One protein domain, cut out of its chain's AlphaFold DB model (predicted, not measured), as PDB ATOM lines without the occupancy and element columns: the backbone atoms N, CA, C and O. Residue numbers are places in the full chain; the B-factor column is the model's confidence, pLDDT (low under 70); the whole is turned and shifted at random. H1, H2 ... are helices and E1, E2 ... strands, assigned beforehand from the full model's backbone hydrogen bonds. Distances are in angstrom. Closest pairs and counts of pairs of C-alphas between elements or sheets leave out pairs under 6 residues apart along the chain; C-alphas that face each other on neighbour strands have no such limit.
ATOM      1  N   ASP A  20      51.451 110.760  96.555       79.25
ATOM      2  CA  ASP A  20      52.726 111.187  95.978       79.25
ATOM      3  C   ASP A  20      53.472 110.040  95.284       79.25
ATOM      4  O   ASP A  20      54.007 110.221  94.188       79.25
ATOM      5  N   GLN A  21      53.463 108.846  95.877       84.06
ATOM      6  CA  GLN A  21      54.061 107.646  95.288       84.06
ATOM      7  C   GLN A  21      53.305 107.203  94.034       84.06
ATOM      8  O   GLN A  21      53.931 106.813  93.048       84.06
ATOM      9  N   ILE A  22      51.972 107.300  94.057       85.19
ATOM     10  CA  ILE A  22      51.121 107.001  92.902       85.19
ATOM     11  C   ILE A  22      51.413 107.982  91.762       85.19
ATOM     12  O   ILE A  22      51.695 107.526  90.654       85.19
ATOM     13  N   SER A  23      51.406 109.303  92.011       82.88
ATOM     14  CA  SER A  23      51.731 110.282  90.957       82.88
ATOM     15  C   SER A  23      53.123 110.040  90.406       82.88
ATOM     16  O   SER A  23      53.280 109.893  89.201       82.88
ATOM     17  N   SER A  24      54.120 109.930  91.289       83.12
ATOM     18  CA  SER A  24      55.521 109.797  90.888       83.12
ATOM     19  C   SER A  24      55.743 108.577  89.999       83.12
ATOM     20  O   SER A  24      56.499 108.649  89.033       83.12
ATOM     21  N   PHE A  25      55.072 107.459  90.297       88.88
ATOM     22  CA  PHE A  25      55.122 106.268  89.458       88.88
ATOM     23  C   PHE A  25      54.482 106.500  88.085       88.88
ATOM     24  O   PHE A  25      55.100 106.175  87.074       88.88
ATOM     25  N   LEU A  26      53.270 107.063  88.036       86.94
ATOM     26  CA  LEU A  26      52.555 107.294  86.776       86.94
ATOM     27  C   LEU A  26      53.286 108.311  85.888       86.94
ATOM     28  O   LEU A  26      53.423 108.086  84.689       86.94
ATOM     29  N   ASP A  27      53.826 109.372  86.486       85.06
ATOM     30  CA  ASP A  27      54.626 110.389  85.800       85.06
ATOM     31  C   ASP A  27      55.923 109.795  85.243       85.06
ATOM     32  O   ASP A  27      56.296 110.053  84.097       85.06
ATOM     33  N   LEU A  28      56.604 108.955  86.028       87.88
ATOM     34  CA  LEU A  28      57.800 108.251  85.576       87.88
ATOM     35  C   LEU A  28      57.484 107.272  84.441       87.88
ATOM     36  O   LEU A  28      58.251 107.200  83.479       87.88
ATOM     37  N   PHE A  29      56.384 106.527  84.540       89.31
ATOM     38  CA  PHE A  29      55.948 105.586  83.511       89.31
ATOM     39  C   PHE A  29      55.671 106.303  82.185       89.31
ATOM     40  O   PHE A  29      56.256 105.943  81.165       89.31
ATOM     41  N   GLU A  30      54.860 107.362  82.209       86.00
ATOM     42  CA  GLU A  30      54.531 108.178  81.034       86.00
ATOM     43  C   GLU A  30      55.780 108.836  80.430       86.00
ATOM     44  O   GLU A  30      56.026 108.736  79.225       86.00
ATOM     45  N   LYS A  31      56.645 109.421  81.268       88.38
ATOM     46  CA  LYS A  31      57.923 109.992  80.823       88.38
ATOM     47  C   LYS A  31      58.813 108.950  80.149       88.38
ATOM     48  O   LYS A  31      59.392 109.235  79.107       88.38
ATOM     49  N   THR A  32      58.925 107.758  80.732       91.19
ATOM     50  CA  THR A  32      59.743 106.659  80.197       91.19
ATOM     51  C   THR A  32      59.182 106.169  78.867       91.19
ATOM     52  O   THR A  32      59.932 106.042  77.902       91.19
ATOM     53  N   ARG A  33      57.861 105.961  78.785       89.94
ATOM     54  CA  ARG A  33      57.175 105.561  77.550       89.94
ATOM     55  C   ARG A  33      57.464 106.542  76.420       89.94
ATOM     56  O   ARG A  33      57.839 106.115  75.334       89.94
ATOM     57  N   ASN A  34      57.339 107.839  76.697       89.94
ATOM     58  CA  ASN A  34      57.565 108.886  75.706       89.94
ATOM     59  C   ASN A  34      59.052 109.019  75.340       89.94
ATOM     60  O   ASN A  34      59.377 109.164  74.169       89.94
ATOM     61  N   GLN A  35      59.962 108.925  76.317       93.38
ATOM     62  CA  GLN A  35      61.409 109.021  76.088       93.38
ATOM     63  C   GLN A  35      61.940 107.907  75.177       93.38
ATOM     64  O   GLN A  35      62.855 108.152  74.393       93.38
ATOM     65  N   TYR A  36      61.412 106.692  75.315       94.88
ATOM     66  CA  TYR A  36      61.844 105.528  74.539       94.88
ATOM     67  C   TYR A  36      60.898 105.183  73.385       94.88
ATOM     68  O   TYR A  36      61.063 104.127  72.783       94.88
ATOM     69  N   GLU A  37      59.916 106.044  73.093       90.00
ATOM     70  CA  GLU A  37      58.936 105.849  72.015       90.00
ATOM     71  C   GLU A  37      58.256 104.465  72.067       90.00
ATOM     72  O   GLU A  37      58.013 103.828  71.044       90.00
ATOM     73  N   ILE A  38      57.953 103.980  73.278       89.88
ATOM     74  CA  ILE A  38      57.363 102.650  73.478       89.88
ATOM     75  C   ILE A  38      55.939 102.662  72.920       89.88
ATOM     76  O   ILE A  38      55.053 103.338  73.456       89.88
ATOM     77  N   HIS A  39      55.721 101.902  71.849       88.00
ATOM     78  CA  HIS A  39      54.425 101.809  71.197       88.00
ATOM     79  C   HIS A  39      53.426 101.051  72.090       88.00
ATOM     80  O   HIS A  39      53.822 100.120  72.795       88.00
ATOM     81  N   PRO A  40      52.117 101.375  72.065       87.19
ATOM     82  CA  PRO A  40      51.098 100.606  72.785       87.19
ATOM     83  C   PRO A  40      51.155  99.089  72.522       87.19
ATOM     84  O   PRO A  40      50.937  98.290  73.435       87.19
ATOM     85  N   ASP A  41      51.511  98.680  71.302       89.75
ATOM     86  CA  ASP A  41      51.674  97.261  70.948       89.75
ATOM     87  C   ASP A  41      52.780  96.545  71.743       89.75
ATOM     88  O   ASP A  41      52.723  95.324  71.911       89.75
ATOM     89  N   ASP A  42      53.746  97.296  72.274       91.94
ATOM     90  CA  ASP A  42      54.895  96.792  73.028       91.94
ATOM     91  C   ASP A  42      54.672  96.828  74.547       91.94
ATOM     92  O   ASP A  42      55.556  96.469  75.329       91.94
ATOM     93  N   ILE A  43      53.480  97.229  74.997       91.12
ATOM     94  CA  ILE A  43      53.105  97.240  76.411       91.12
ATOM     95  C   ILE A  43      52.293  95.982  76.694       91.12
ATOM     96  O   ILE A  43      51.150  95.859  76.258       91.12
ATOM     97  N   TRP A  44      52.889  95.061  77.446       93.38
ATOM     98  CA  TRP A  44      52.316  93.760  77.782       93.38
ATOM     99  C   TRP A  44      52.033  93.653  79.277       93.38
ATOM    100  O   TRP A  44      52.798  94.148  80.105       93.38
ATOM    101  N   ASN A  45      50.951  92.967  79.628       92.06
ATOM    102  CA  ASN A  45      50.697  92.515  80.990       92.06
ATOM    103  C   ASN A  45      50.336  91.041  80.981       92.06
ATOM    104  O   ASN A  45      49.844  90.503  79.987       92.06
ATOM    105  N   ALA A  46      50.605  90.401  82.105       92.38
ATOM    106  CA  ALA A  46      50.268  89.022  82.345       92.38
ATOM    107  C   ALA A  46      49.616  88.902  83.716       92.38
ATOM    108  O   ALA A  46      49.978  89.614  84.651       92.38
ATOM    109  N   ASP A  47      48.666  87.990  83.827       92.38
ATOM    110  CA  ASP A  47      48.076  87.630  85.106       92.38
ATOM    111  C   ASP A  47      48.029  86.104  85.221       92.38
ATOM    112  O   ASP A  47      47.965  85.394  84.212       92.38
ATOM    113  N   GLU A  48      48.103  85.600  86.450       92.50
ATOM    114  CA  GLU A  48      48.094  84.171  86.749       92.50
ATOM    115  C   GLU A  48      46.818  83.810  87.497       92.50
ATOM    116  O   GLU A  48      46.456  84.427  88.501       92.50
ATOM    117  N   LYS A  49      46.171  82.725  87.068       89.62
ATOM    118  CA  LYS A  49      45.061  82.152  87.816       89.62
ATOM    119  C   LYS A  49      45.198  80.655  88.011       89.62
ATOM    120  O   LYS A  49      45.213  79.881  87.053       89.62
ATOM    121  N   GLY A  50      45.207  80.264  89.283       88.25
ATOM    122  CA  GLY A  50      45.063  78.886  89.729       88.25
ATOM    123  C   GLY A  50      43.607  78.428  89.703       88.25
ATOM    124  O   GLY A  50      42.702  79.136  90.160       88.25
ATOM    125  N   PHE A  51      43.367  77.226  89.198       83.75
ATOM    126  CA  PHE A  51      42.094  76.532  89.333       83.75
ATOM    127  C   PHE A  51      42.305  75.029  89.501       83.75
ATOM    128  O   PHE A  51      43.239  74.428  88.968       83.75
ATOM    129  N   MET A  52      41.412  74.419  90.274       80.44
ATOM    130  CA  MET A  52      41.403  72.981  90.487       80.44
ATOM    131  C   MET A  52      40.773  72.288  89.278       80.44
ATOM    132  O   MET A  52      39.676  72.652  88.847       80.44
ATOM    133  N   LEU A  53      41.453  71.274  88.746       76.50
ATOM    134  CA  LEU A  53      40.943  70.416  87.682       76.50
ATOM    135  C   LEU A  53      39.937  69.409  88.256       76.50
ATOM    136  O   LEU A  53      40.193  68.207  88.302       76.50
ATOM    137  N   GLU A  54      38.784  69.886  88.722       64.88
ATOM    138  CA  GLU A  54      37.721  69.002  89.193       64.88
ATOM    139  C   GLU A  54      36.740  68.673  88.062       64.88
ATOM    140  O   GLU A  54      36.209  69.547  87.375       64.88
ATOM    141  N   ASN A  55      36.412  67.391  87.921       54.12
ATOM    142  CA  ASN A  55      35.199  66.986  87.230       54.12
ATOM    143  C   ASN A  55      34.023  67.244  88.183       54.12
ATOM    144  O   ASN A  55      33.692  66.351  88.963       54.12
ATOM    145  N   ARG A  56      33.448  68.462  88.187       48.31
ATOM    146  CA  ARG A  56      32.318  68.811  89.072       48.31
ATOM    147  C   ARG A  56      31.278  67.696  89.020       48.31
ATOM    148  O   ARG A  56      30.607  67.480  88.006       48.31
ATOM    149  N   THR A  57      31.154  66.971  90.127       41.44
ATOM    150  CA  THR A  57      30.215  65.860  90.275       41.44
ATOM    151  C   THR A  57      28.827  66.453  90.509       41.44
ATOM    152  O   THR A  57      28.310  66.473  91.618       41.44
ATOM    153  N   PRO A  79      37.728  62.486  91.359       50.59
ATOM    154  CA  PRO A  79      37.970  63.921  91.386       50.59
ATOM    155  C   PRO A  79      39.451  64.138  91.692       50.59
ATOM    156  O   PRO A  79      39.970  63.657  92.700       50.59
ATOM    157  N   THR A  80      40.159  64.757  90.754       56.59
ATOM    158  CA  THR A  80      41.541  65.141  90.977       56.59
ATOM    159  C   THR A  80      41.536  66.498  91.645       56.59
ATOM    160  O   THR A  80      41.026  67.459  91.086       56.59
ATOM    161  N   GLU A  81      42.145  66.587  92.822       64.38
ATOM    162  CA  GLU A  81      42.479  67.863  93.470       64.38
ATOM    163  C   GLU A  81      43.713  68.508  92.813       64.38
ATOM    164  O   GLU A  81      44.463  69.246  93.450       64.38
ATOM    165  N   ASP A  82      43.987  68.173  91.550       75.69
ATOM    166  CA  ASP A  82      45.161  68.661  90.849       75.69
ATOM    167  C   ASP A  82      44.917  70.128  90.491       75.69
ATOM    168  O   ASP A  82      44.035  70.467  89.698       75.69
ATOM    169  N   TRP A  83      45.695  71.006  91.117       82.88
ATOM    170  CA  TRP A  83      45.705  72.427  90.816       82.88
ATOM    171  C   TRP A  83      46.594  72.703  89.617       82.88
ATOM    172  O   TRP A  83      47.700  72.169  89.500       82.88
ATOM    173  N   VAL A  84      46.095  73.565  88.746       86.75
ATOM    174  CA  VAL A  84      46.833  74.086  87.607       86.75
ATOM    175  C   VAL A  84      46.712  75.594  87.607       86.75
ATOM    176  O   VAL A  84      45.624  76.131  87.815       86.75
ATOM    177  N   SER A  85      47.830  76.261  87.356       90.75
ATOM    178  CA  SER A  85      47.849  77.697  87.108       90.75
ATOM    179  C   SER A  85      47.981  77.961  85.621       90.75
ATOM    180  O   SER A  85      48.748  77.298  84.922       90.75
ATOM    181  N   THR A  86      47.222  78.936  85.134       92.25
ATOM    182  CA  THR A  86      47.344  79.451  83.770       92.25
ATOM    183  C   THR A  86      47.777  80.906  83.830       92.25
ATOM    184  O   THR A  86      47.213  81.671  84.609       92.25
ATOM    185  N   ILE A  87      48.762  81.266  83.013       93.00
ATOM    186  CA  ILE A  87      49.195  82.639  82.779       93.00
ATOM    187  C   ILE A  87      48.620  83.080  81.435       93.00
ATOM    188  O   ILE A  87      48.950  82.502  80.394       93.00
ATOM    189  N   GLU A  88      47.787  84.112  81.470       93.12
ATOM    190  CA  GLU A  88      47.336  84.829  80.277       93.12
ATOM    191  C   GLU A  88      48.162  86.091  80.115       93.12
ATOM    192  O   GLU A  88      48.386  86.808  81.088       93.12
ATOM    193  N   CYS A  89      48.583  86.385  78.888       93.62
ATOM    194  CA  CYS A  89      49.340  87.588  78.587       93.62
ATOM    195  C   CYS A  89      48.759  88.285  77.362       93.62
ATOM    196  O   CYS A  89      48.559  87.659  76.318       93.62
ATOM    197  N   CYS A  90      48.499  89.583  77.491       93.12
ATOM    198  CA  CYS A  90      48.004  90.412  76.406       93.12
ATOM    199  C   CYS A  90      48.707  91.767  76.375       93.12
ATOM    200  O   CYS A  90      49.128  92.291  77.411       93.12
ATOM    201  N   ASN A  91      48.787  92.351  75.187       92.94
ATOM    202  CA  ASN A  91      49.231  93.722  75.025       92.94
ATOM    203  C   ASN A  91      48.055  94.704  75.075       92.94
ATOM    204  O   ASN A  91      46.880  94.318  75.100       92.94
ATOM    205  N   THR A  92      48.364  95.997  75.076       87.75
ATOM    206  CA  THR A  92      47.338  97.039  75.213       87.75
ATOM    207  C   THR A  92      46.397  97.189  74.019       87.75
ATOM    208  O   THR A  92      45.322  97.777  74.166       87.75
ATOM    209  N   THR A  93      46.758  96.640  72.859       85.62
ATOM    210  CA  THR A  93      45.941  96.659  71.638       85.62
ATOM    211  C   THR A  93      45.087  95.404  71.469       85.62
ATOM    212  O   THR A  93      44.262  95.336  70.560       85.62
ATOM    213  N   GLY A  94      45.210  94.444  72.391       86.69
ATOM    214  CA  GLY A  94      44.410  93.223  72.430       86.69
ATOM    215  C   GLY A  94      45.057  92.018  71.752       86.69
ATOM    216  O   GLY A  94      44.395  90.996  71.588       86.69
ATOM    217  N   GLN A  95      46.334  92.097  71.376       91.06
ATOM    218  CA  GLN A  95      47.108  90.915  71.004       91.06
ATOM    219  C   GLN A  95      47.319  90.036  72.237       91.06
ATOM    220  O   GLN A  95      47.593  90.536  73.327       91.06
ATOM    221  N   VAL A  96      47.205  88.723  72.060       91.88
ATOM    222  CA  VAL A  96      47.255  87.736  73.143       91.88
ATOM    223  C   VAL A  96      48.328  86.703  72.826       91.88
ATOM    224  O   VAL A  96      48.355  86.159  71.719       91.88
ATOM    225  N   LEU A  97      49.206  86.412  73.788       92.25
ATOM    226  CA  LEU A  97      50.160  85.306  73.666       92.25
ATOM    227  C   LEU A  97      49.477  83.967  73.969       92.25
ATOM    228  O   LEU A  97      48.539  83.920  74.765       92.25
ATOM    229  N   PRO A  98      49.968  82.851  73.398       92.06
ATOM    230  CA  PRO A  98      49.523  81.528  73.809       92.06
ATOM    231  C   PRO A  98      49.634  81.358  75.334       92.06
ATOM    232  O   PRO A  98      50.666  81.725  75.906       92.06
ATOM    233  N   PRO A  99      48.604  80.803  75.995       90.94
ATOM    234  CA  PRO A  99      48.585  80.705  77.445       90.94
ATOM    235  C   PRO A  99      49.670  79.757  77.948       90.94
ATOM    236  O   PRO A  99      49.888  78.680  77.385       90.94
ATOM    237  N   TYR A 100      50.320  80.141  79.043       91.94
ATOM    238  CA  TYR A 100      51.308  79.303  79.714       91.94
ATOM    239  C   TYR A 100      50.657  78.552  80.865       91.94
ATOM    240  O   TYR A 100      49.962  79.136  81.690       91.94
ATOM    241  N   VAL A 101      50.891  77.244  80.933       90.81
ATOM    242  CA  VAL A 101      50.296  76.379  81.952       90.81
ATOM    243  C   VAL A 101      51.383  75.867  82.884       90.81
ATOM    244  O   VAL A 101      52.333  75.219  82.444       90.81
ATOM    245  N   ILE A 102      51.206  76.108  84.179       90.31
ATOM    246  CA  ILE A 102      52.060  75.585  85.240       90.31
ATOM    247  C   ILE A 102      51.360  74.380  85.867       90.31
ATOM    248  O   ILE A 102      50.253  74.477  86.402       90.31
ATOM    249  N   LEU A 103      52.025  73.229  85.784       87.00
ATOM    250  CA  LEU A 103      51.571  71.968  86.356       87.00
ATOM    251  C   LEU A 103      52.356  71.644  87.626       87.00
ATOM    252  O   LEU A 103      53.507  72.051  87.788       87.00
ATOM    253  N   LYS A 104      51.756  70.835  88.502       80.62
ATOM    254  CA  LYS A 104      52.452  70.270  89.659       80.62
ATOM    255  C   LYS A 104      53.689  69.470  89.217       80.62
ATOM    256  O   LYS A 104      53.617  68.679  88.276       80.62
ATOM    257  N   GLY A 105      54.802  69.640  89.937       73.38
ATOM    258  CA  GLY A 105      56.105  69.045  89.601       73.38
ATOM    259  C   GLY A 105      56.138  67.512  89.524       73.38
ATOM    260  O   GLY A 105      56.891  66.970  88.722       73.38
ATOM    261  N   ASP A 106      55.273  66.819  90.272       76.00
ATOM    262  CA  ASP A 106      55.166  65.346  90.251       76.00
ATOM    263  C   ASP A 106      54.284  64.810  89.106       76.00
ATOM    264  O   ASP A 106      53.974  63.617  89.043       76.00
ATOM    265  N   GLY A 107      53.869  65.695  88.197       68.81
ATOM    266  CA  GLY A 107      52.944  65.391  87.119       68.81
ATOM    267  C   GLY A 107      51.486  65.339  87.578       68.81
ATOM    268  O   GLY A 107      51.159  65.306  88.765       68.81
ATOM    269  N   LEU A 108      50.590  65.351  86.594       72.19
ATOM    270  CA  LEU A 108      49.156  65.225  86.823       72.19
ATOM    271  C   LEU A 108      48.751  63.756  86.949       72.19
ATOM    272  O   LEU A 108      49.304  62.877  86.284       72.19
ATOM    273  N   ARG A 109      47.715  63.484  87.746       73.38
ATOM    274  CA  ARG A 109      47.134  62.137  87.886       73.38
ATOM    275  C   ARG A 109      46.198  61.760  86.733       73.38
ATOM    276  O   ARG A 109      45.684  60.640  86.701       73.38
ATOM    277  N   ILE A 110      45.977  62.678  85.795       74.69
ATOM    278  CA  ILE A 110      45.124  62.524  84.612       74.69
ATOM    279  C   ILE A 110      45.950  62.393  83.330       74.69
ATOM    280  O   ILE A 110      47.091  62.843  83.256       74.69
ATOM    281  N   SER A 111      45.368  61.773  82.297       78.00
ATOM    282  CA  SER A 111      46.019  61.697  80.986       78.00
ATOM    283  C   SER A 111      46.049  63.063  80.299       78.00
ATOM    284  O   SER A 111      45.242  63.944  80.602       78.00
ATOM    285  N   ARG A 112      46.944  63.218  79.319       78.12
ATOM    286  CA  ARG A 112      47.089  64.445  78.523       78.12
ATOM    287  C   ARG A 112      45.784  64.852  77.831       78.12
ATOM    288  O   ARG A 112      45.454  66.032  77.787       78.12
ATOM    289  N   GLU A 113      45.034  63.887  77.309       77.38
ATOM    290  CA  GLU A 113      43.769  64.130  76.605       77.38
ATOM    291  C   GLU A 113      42.691  64.650  77.559       77.38
ATOM    292  O   GLU A 113      41.960  65.582  77.232       77.38
ATOM    293  N   VAL A 114      42.613  64.065  78.757       77.38
ATOM    294  CA  VAL A 114      41.673  64.501  79.797       77.38
ATOM    295  C   VAL A 114      42.080  65.867  80.347       77.38
ATOM    296  O   VAL A 114      41.211  66.705  80.579       77.38
ATOM    297  N   PHE A 115      43.384  66.117  80.495       84.19
ATOM    298  CA  PHE A 115      43.914  67.404  80.932       84.19
ATOM    299  C   PHE A 115      43.434  68.549  80.043       84.19
ATOM    300  O   PHE A 115      42.825  69.474  80.565       84.19
ATOM    301  N   PHE A 116      43.631  68.476  78.723       83.56
ATOM    302  CA  PHE A 116      43.232  69.573  77.833       83.56
ATOM    303  C   PHE A 116      41.734  69.875  77.905       83.56
ATOM    304  O   PHE A 116      41.351  71.039  77.898       83.56
ATOM    305  N   LEU A 117      40.893  68.843  78.014       82.62
ATOM    306  CA  LEU A 117      39.444  69.017  78.121       82.62
ATOM    307  C   LEU A 117      39.034  69.722  79.417       82.62
ATOM    308  O   LEU A 117      38.176  70.604  79.384       82.62
ATOM    309  N   LEU A 118      39.616  69.325  80.552       82.19
ATOM    310  CA  LEU A 118      39.308  69.928  81.849       82.19
ATOM    311  C   LEU A 118      39.908  71.330  81.957       82.19
ATOM    312  O   LEU A 118      39.198  72.264  82.310       82.19
ATOM    313  N   TRP A 119      41.175  71.489  81.580       86.94
ATOM    314  CA  TRP A 119      41.868  72.772  81.596       86.94
ATOM    315  C   TRP A 119      41.168  73.810  80.725       86.94
ATOM    316  O   TRP A 119      40.944  74.917  81.200       86.94
ATOM    317  N   TRP A 120      40.770  73.461  79.497       86.00
ATOM    318  CA  TRP A 120      40.095  74.402  78.602       86.00
ATOM    319  C   TRP A 120      38.807  74.947  79.222       86.00
ATOM    320  O   TRP A 120      38.611  76.157  79.277       86.00
ATOM    321  N   ARG A 121      37.965  74.064  79.773       82.69
ATOM    322  CA  ARG A 121      36.719  74.461  80.445       82.69
ATOM    323  C   ARG A 121      36.974  75.287  81.699       82.69
ATOM    324  O   ARG A 121      36.328  76.305  81.910       82.69
ATOM    325  N   SER A 122      37.911  74.855  82.538       83.25
ATOM    326  CA  SER A 122      38.243  75.580  83.761       83.25
ATOM    327  C   SER A 122      38.838  76.952  83.454       83.25
ATOM    328  O   SER A 122      38.491  77.911  84.135       83.25
ATOM    329  N   ARG A 123      39.661  77.073  82.406       85.69
ATOM    330  CA  ARG A 123      40.168  78.347  81.886       85.69
ATOM    331  C   ARG A 123      39.018  79.236  81.427       85.69
ATOM    332  O   ARG A 123      38.934  80.360  81.896       85.69
ATOM    333  N   GLU A 124      38.097  78.724  80.614       82.56
ATOM    334  CA  GLU A 124      36.904  79.467  80.182       82.56
ATOM    335  C   GLU A 124      36.014  79.934  81.354       82.56
ATOM    336  O   GLU A 124      35.321  80.940  81.257       82.56
ATOM    337  N   GLU A 125      36.003  79.257  82.499       79.06
ATOM    338  CA  GLU A 125      35.280  79.758  83.680       79.06
ATOM    339  C   GLU A 125      36.112  80.743  84.517       79.06
ATOM    340  O   GLU A 125      35.569  81.584  85.235       79.06
ATOM    341  N   ALA A 126      37.436  80.615  84.477       78.25
ATOM    342  CA  ALA A 126      38.340  81.271  85.406       78.25
ATOM    343  C   ALA A 126      38.975  82.540  84.835       78.25
ATOM    344  O   ALA A 126      39.077  83.534  85.557       78.25
ATOM    345  N   MET A 127      39.472  82.486  83.603       81.56
ATOM    346  CA  MET A 127      40.393  83.468  83.054       81.56
ATOM    347  C   MET A 127      40.304  83.555  81.531       81.56
ATOM    348  O   MET A 127      40.512  82.575  80.822       81.56
ATOM    349  N   TYR A 128      40.082  84.773  81.048       81.38
ATOM    350  CA  TYR A 128      40.199  85.131  79.643       81.38
ATOM    351  C   TYR A 128      41.237  86.238  79.463       81.38
ATOM    352  O   TYR A 128      41.426  87.032  80.390       81.38
ATOM    353  N   PRO A 129      41.861  86.359  78.283       79.25
ATOM    354  CA  PRO A 129      42.723  87.497  77.965       79.25
ATOM    355  C   PRO A 129      42.029  88.849  78.179       79.25
ATOM    356  O   PRO A 129      42.626  89.798  78.686       79.25
ATOM    357  N   GLU A 130      40.729  88.927  77.897       83.69
ATOM    358  CA  GLU A 130      39.902  90.107  78.139       83.69
ATOM    359  C   GLU A 130      39.868  90.498  79.620       83.69
ATOM    360  O   GLU A 130      39.772  91.685  79.924       83.69
ATOM    361  N   ASN A 131      39.999  89.544  80.551       86.25
ATOM    362  CA  ASN A 131      40.064  89.848  81.982       86.25
ATOM    363  C   ASN A 131      41.315  90.671  82.316       86.25
ATOM    364  O   ASN A 131      41.237  91.564  83.159       86.25
ATOM    365  N   VAL A 132      42.438  90.423  81.632       86.50
ATOM    366  CA  VAL A 132      43.692  91.170  81.815       86.50
ATOM    367  C   VAL A 132      43.535  92.602  81.289       86.50
ATOM    368  O   VAL A 132      43.839  93.563  82.000       86.50
ATOM    369  N   ILE A 133      42.948  92.767  80.097       85.94
ATOM    370  CA  ILE A 133      42.661  94.087  79.500       85.94
ATOM    371  C   ILE A 133      41.655  94.874  80.349       85.94
ATOM    372  O   ILE A 133      41.820  96.070  80.602       85.94
ATOM    373  N   MET A 134      40.594  94.218  80.811       85.19
ATOM    374  CA  MET A 134      39.612  94.833  81.699       85.19
ATOM    375  C   MET A 134      40.233  95.188  83.051       85.19
ATOM    376  O   MET A 134      39.898  96.230  83.607       85.19
ATOM    377  N   GLY A 135      41.166  94.379  83.559       85.69
ATOM    378  CA  GLY A 135      41.954  94.680  84.754       85.69
ATOM    379  C   GLY A 135      42.732  95.987  84.618       85.69
ATOM    380  O   GLY A 135      42.669  96.842  85.508       85.69
ATOM    381  N   TRP A 136      43.380  96.204  83.475       85.81
ATOM    382  CA  TRP A 136      44.046  97.466  83.153       85.81
ATOM    383  C   TRP A 136      43.100  98.670  83.148       85.81
ATOM    384  O   TRP A 136      43.355  99.664  83.836       85.81
ATOM    385  N   ARG A 137      41.970  98.559  82.444       85.19
ATOM    386  CA  ARG A 137      40.974  99.640  82.347       85.19
ATOM    387  C   ARG A 137      40.361  99.968  83.701       85.19
ATOM    388  O   ARG A 137      40.281 101.127  84.094       85.19
ATOM    389  N   ASN A 138      39.974  98.936  84.445       83.69
ATOM    390  CA  ASN A 138      39.330  99.078  85.746       83.69
ATOM    391  C   ASN A 138      40.274  99.619  86.814       83.69
ATOM    392  O   ASN A 138      39.790 100.200  87.783       83.69
ATOM    393  N   SER A 139      41.584  99.392  86.683       82.56
ATOM    394  CA  SER A 139      42.595  99.928  87.599       82.56
ATOM    395  C   SER A 139      43.070 101.329  87.216       82.56
ATOM    396  O   SER A 139      43.654 101.995  88.061       82.56
ATOM    397  N   GLY A 140      42.800 101.792  85.990       83.12
ATOM    398  CA  GLY A 140      43.330 103.057  85.474       83.12
ATOM    399  C   GLY A 140      44.823 102.997  85.151       83.12
ATOM    400  O   GLY A 140      45.463 104.037  85.033       83.12
ATOM    401  N   THR A 141      45.386 101.789  85.048       83.81
ATOM    402  CA  THR A 141      46.788 101.578  84.660       83.81
ATOM    403  C   THR A 141      46.960 101.640  83.146       83.81
ATOM    404  O   THR A 141      47.991 102.122  82.686       83.81
ATOM    405  N   TRP A 142      45.948 101.218  82.373       83.94
ATOM    406  CA  TRP A 142      45.912 101.442  80.929       83.94
ATOM    407  C   TRP A 142      44.487 101.625  80.349       83.94
ATOM    408  O   TRP A 142      43.624 100.769  80.566       83.94
ATOM    409  N   PRO A 143      44.240 102.678  79.536       86.44
ATOM    410  CA  PRO A 143      45.068 103.880  79.408       86.44
ATOM    411  C   PRO A 143      45.325 104.513  80.779       86.44
ATOM    412  O   PRO A 143      44.487 104.401  81.678       86.44
ATOM    413  N   VAL A 144      46.502 105.112  80.963       83.38
ATOM    414  CA  VAL A 144      46.890 105.681  82.258       83.38
ATOM    415  C   VAL A 144      45.890 106.763  82.655       83.38
ATOM    416  O   VAL A 144      45.637 107.705  81.912       83.38
ATOM    417  N   SER A 145      45.311 106.624  83.845       84.56
ATOM    418  CA  SER A 145      44.313 107.548  84.372       84.56
ATOM    419  C   SER A 145      44.530 107.750  85.867       84.56
ATOM    420  O   SER A 145      44.020 106.982  86.693       84.56
ATOM    421  N   LYS A 146      45.238 108.834  86.221       82.62
ATOM    422  CA  LYS A 146      45.521 109.214  87.614       82.62
ATOM    423  C   LYS A 146      44.248 109.228  88.462       82.62
ATOM    424  O   LYS A 146      44.212 108.576  89.496       82.62
ATOM    425  N   GLY A 147      43.165 109.850  87.992       81.06
ATOM    426  CA  GLY A 147      41.904 109.919  88.745       81.06
ATOM    427  C   GLY A 147      41.330 108.547  89.131       81.06
ATOM    428  O   GLY A 147      40.928 108.342  90.273       81.06
ATOM    429  N   VAL A 148      41.354 107.573  88.213       83.38
ATOM    430  CA  VAL A 148      40.896 106.197  88.497       83.38
ATOM    431  C   VAL A 148      41.813 105.508  89.509       83.38
ATOM    432  O   VAL A 148      41.313 104.892  90.451       83.38
ATOM    433  N   VAL A 149      43.135 105.636  89.356       85.44
ATOM    434  CA  VAL A 149      44.108 105.026  90.278       85.44
ATOM    435  C   VAL A 149      43.968 105.620  91.686       85.44
ATOM    436  O   VAL A 149      43.894 104.873  92.660       85.44
ATOM    437  N   TYR A 150      43.840 106.944  91.793       84.31
ATOM    438  CA  TYR A 150      43.646 107.663  93.056       84.31
ATOM    439  C   TYR A 150      42.342 107.269  93.741       84.31
ATOM    440  O   TYR A 150      42.356 106.842  94.896       84.31
ATOM    441  N   LYS A 151      41.228 107.298  93.002       85.06
ATOM    442  CA  LYS A 151      39.914 106.903  93.518       85.06
ATOM    443  C   LYS A 151      39.929 105.478  94.070       85.06
ATOM    444  O   LYS A 151      39.346 105.213  95.117       85.06
ATOM    445  N   ARG A 152      40.607 104.548  93.390       83.06
ATOM    446  CA  ARG A 152      40.750 103.157  93.857       83.06
ATOM    447  C   ARG A 152      41.665 103.013  95.062       83.06
ATOM    448  O   ARG A 152      41.449 102.111  95.867       83.06
ATOM    449  N   ALA A 153      42.662 103.880  95.178       83.88
ATOM    450  CA  ALA A 153      43.523 103.973  96.347       83.88
ATOM    451  C   ALA A 153      42.855 104.716  97.524       83.88
ATOM    452  O   ALA A 153      43.455 104.813  98.586       83.88
ATOM    453  N   GLY A 154      41.613 105.193  97.367       84.44
ATOM    454  CA  GLY A 154      40.874 105.886  98.423       84.44
ATOM    455  C   GLY A 154      41.280 107.348  98.603       84.44
ATOM    456  O   GLY A 154      41.049 107.911  99.671       84.44
TER     457      GLY A 154
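Overview. This is residues 20 to 57 and 79 to 154 of the 338 residues of an uncharacterized protein of Aspergillus niger (strain ATCC 1015 / CBS 113.46 / FGSC A1144 / LSHB Ac4 / NCTC 3858a / NRRL 328 / USDA 3528.7) (UniProt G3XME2). A long, narrow antiparallel ribbon of E1 and E2, with short E3 along part of E2, has helices H2 and H3 one after the other over one face, and its other face is bare. Beyond one end of this slab sit H1 and H4, which touch each other. The printed part has 114 residues, with four named helices and three named strands in the order H1 E1 E2 E3 H2 H3 H4, class mixed. It is loose, with a radius of gyration of the C-alphas of 18.1 A, and elongated, spanning 50 by 32 by 23 A.

Along the chain. H1, residues 20 to 35, begins at C-alpha 20 (52.726, 111.187, 95.978) and is 21.8 A long. E1, residues 44 to 52, and E2, residues 83 to 91, are each 26.7 A long. E3 is residues 100 to 102. H2, residues 112 to 126, is 20.2 A long and H3, residues 129 to 139, 15.7 A. H4, residues 146 to 152, ends at C-alpha 152 (40.750, 103.157, 93.857).

Arrangement. The sheet order is E1 E2 E3. E1 and E2 are antiparallel, with N 47 and O 88 at 3.0 A. E2 and E3 form a hairpin, with N 87 and O 100 at 2.8 A. H2 and H3 are on the same face, making two layers, helices over a sheet. H2 runs across the strands, and its closest C-alphas to E1 are Phe 51 and Ser 122, 6.8 A. H3 comes closest to E2 at the C-alphas of Glu 88 and Pro 129, 5.8 A. H3 and H4 touch, about perpendicular at 85 degrees, closest at the C-alphas of Ser 139 and Val 149, 6.0 A. H1 touches H4 with residues 22 to 26 alone, closest at the C-alphas of Ser 23 and Lys 146, 7.1 A. Every O i to N i+4 pair is within hydrogen-bond range in H1, H3 and H4, and 10 of 11 in H2.

Size, cuts and confidence. The C-alphas farthest apart, Gln 35 and Thr 57, are 55.1 A apart. Residues 58 to 78 are not printed, and C-alphas 57 and 79 are 8.1 A apart across the cut. Of the links printed whole, none is long. Mean pLDDT of the printed part is 83.6, with residues 54 to 57, 79 to 81 and 107 under 70.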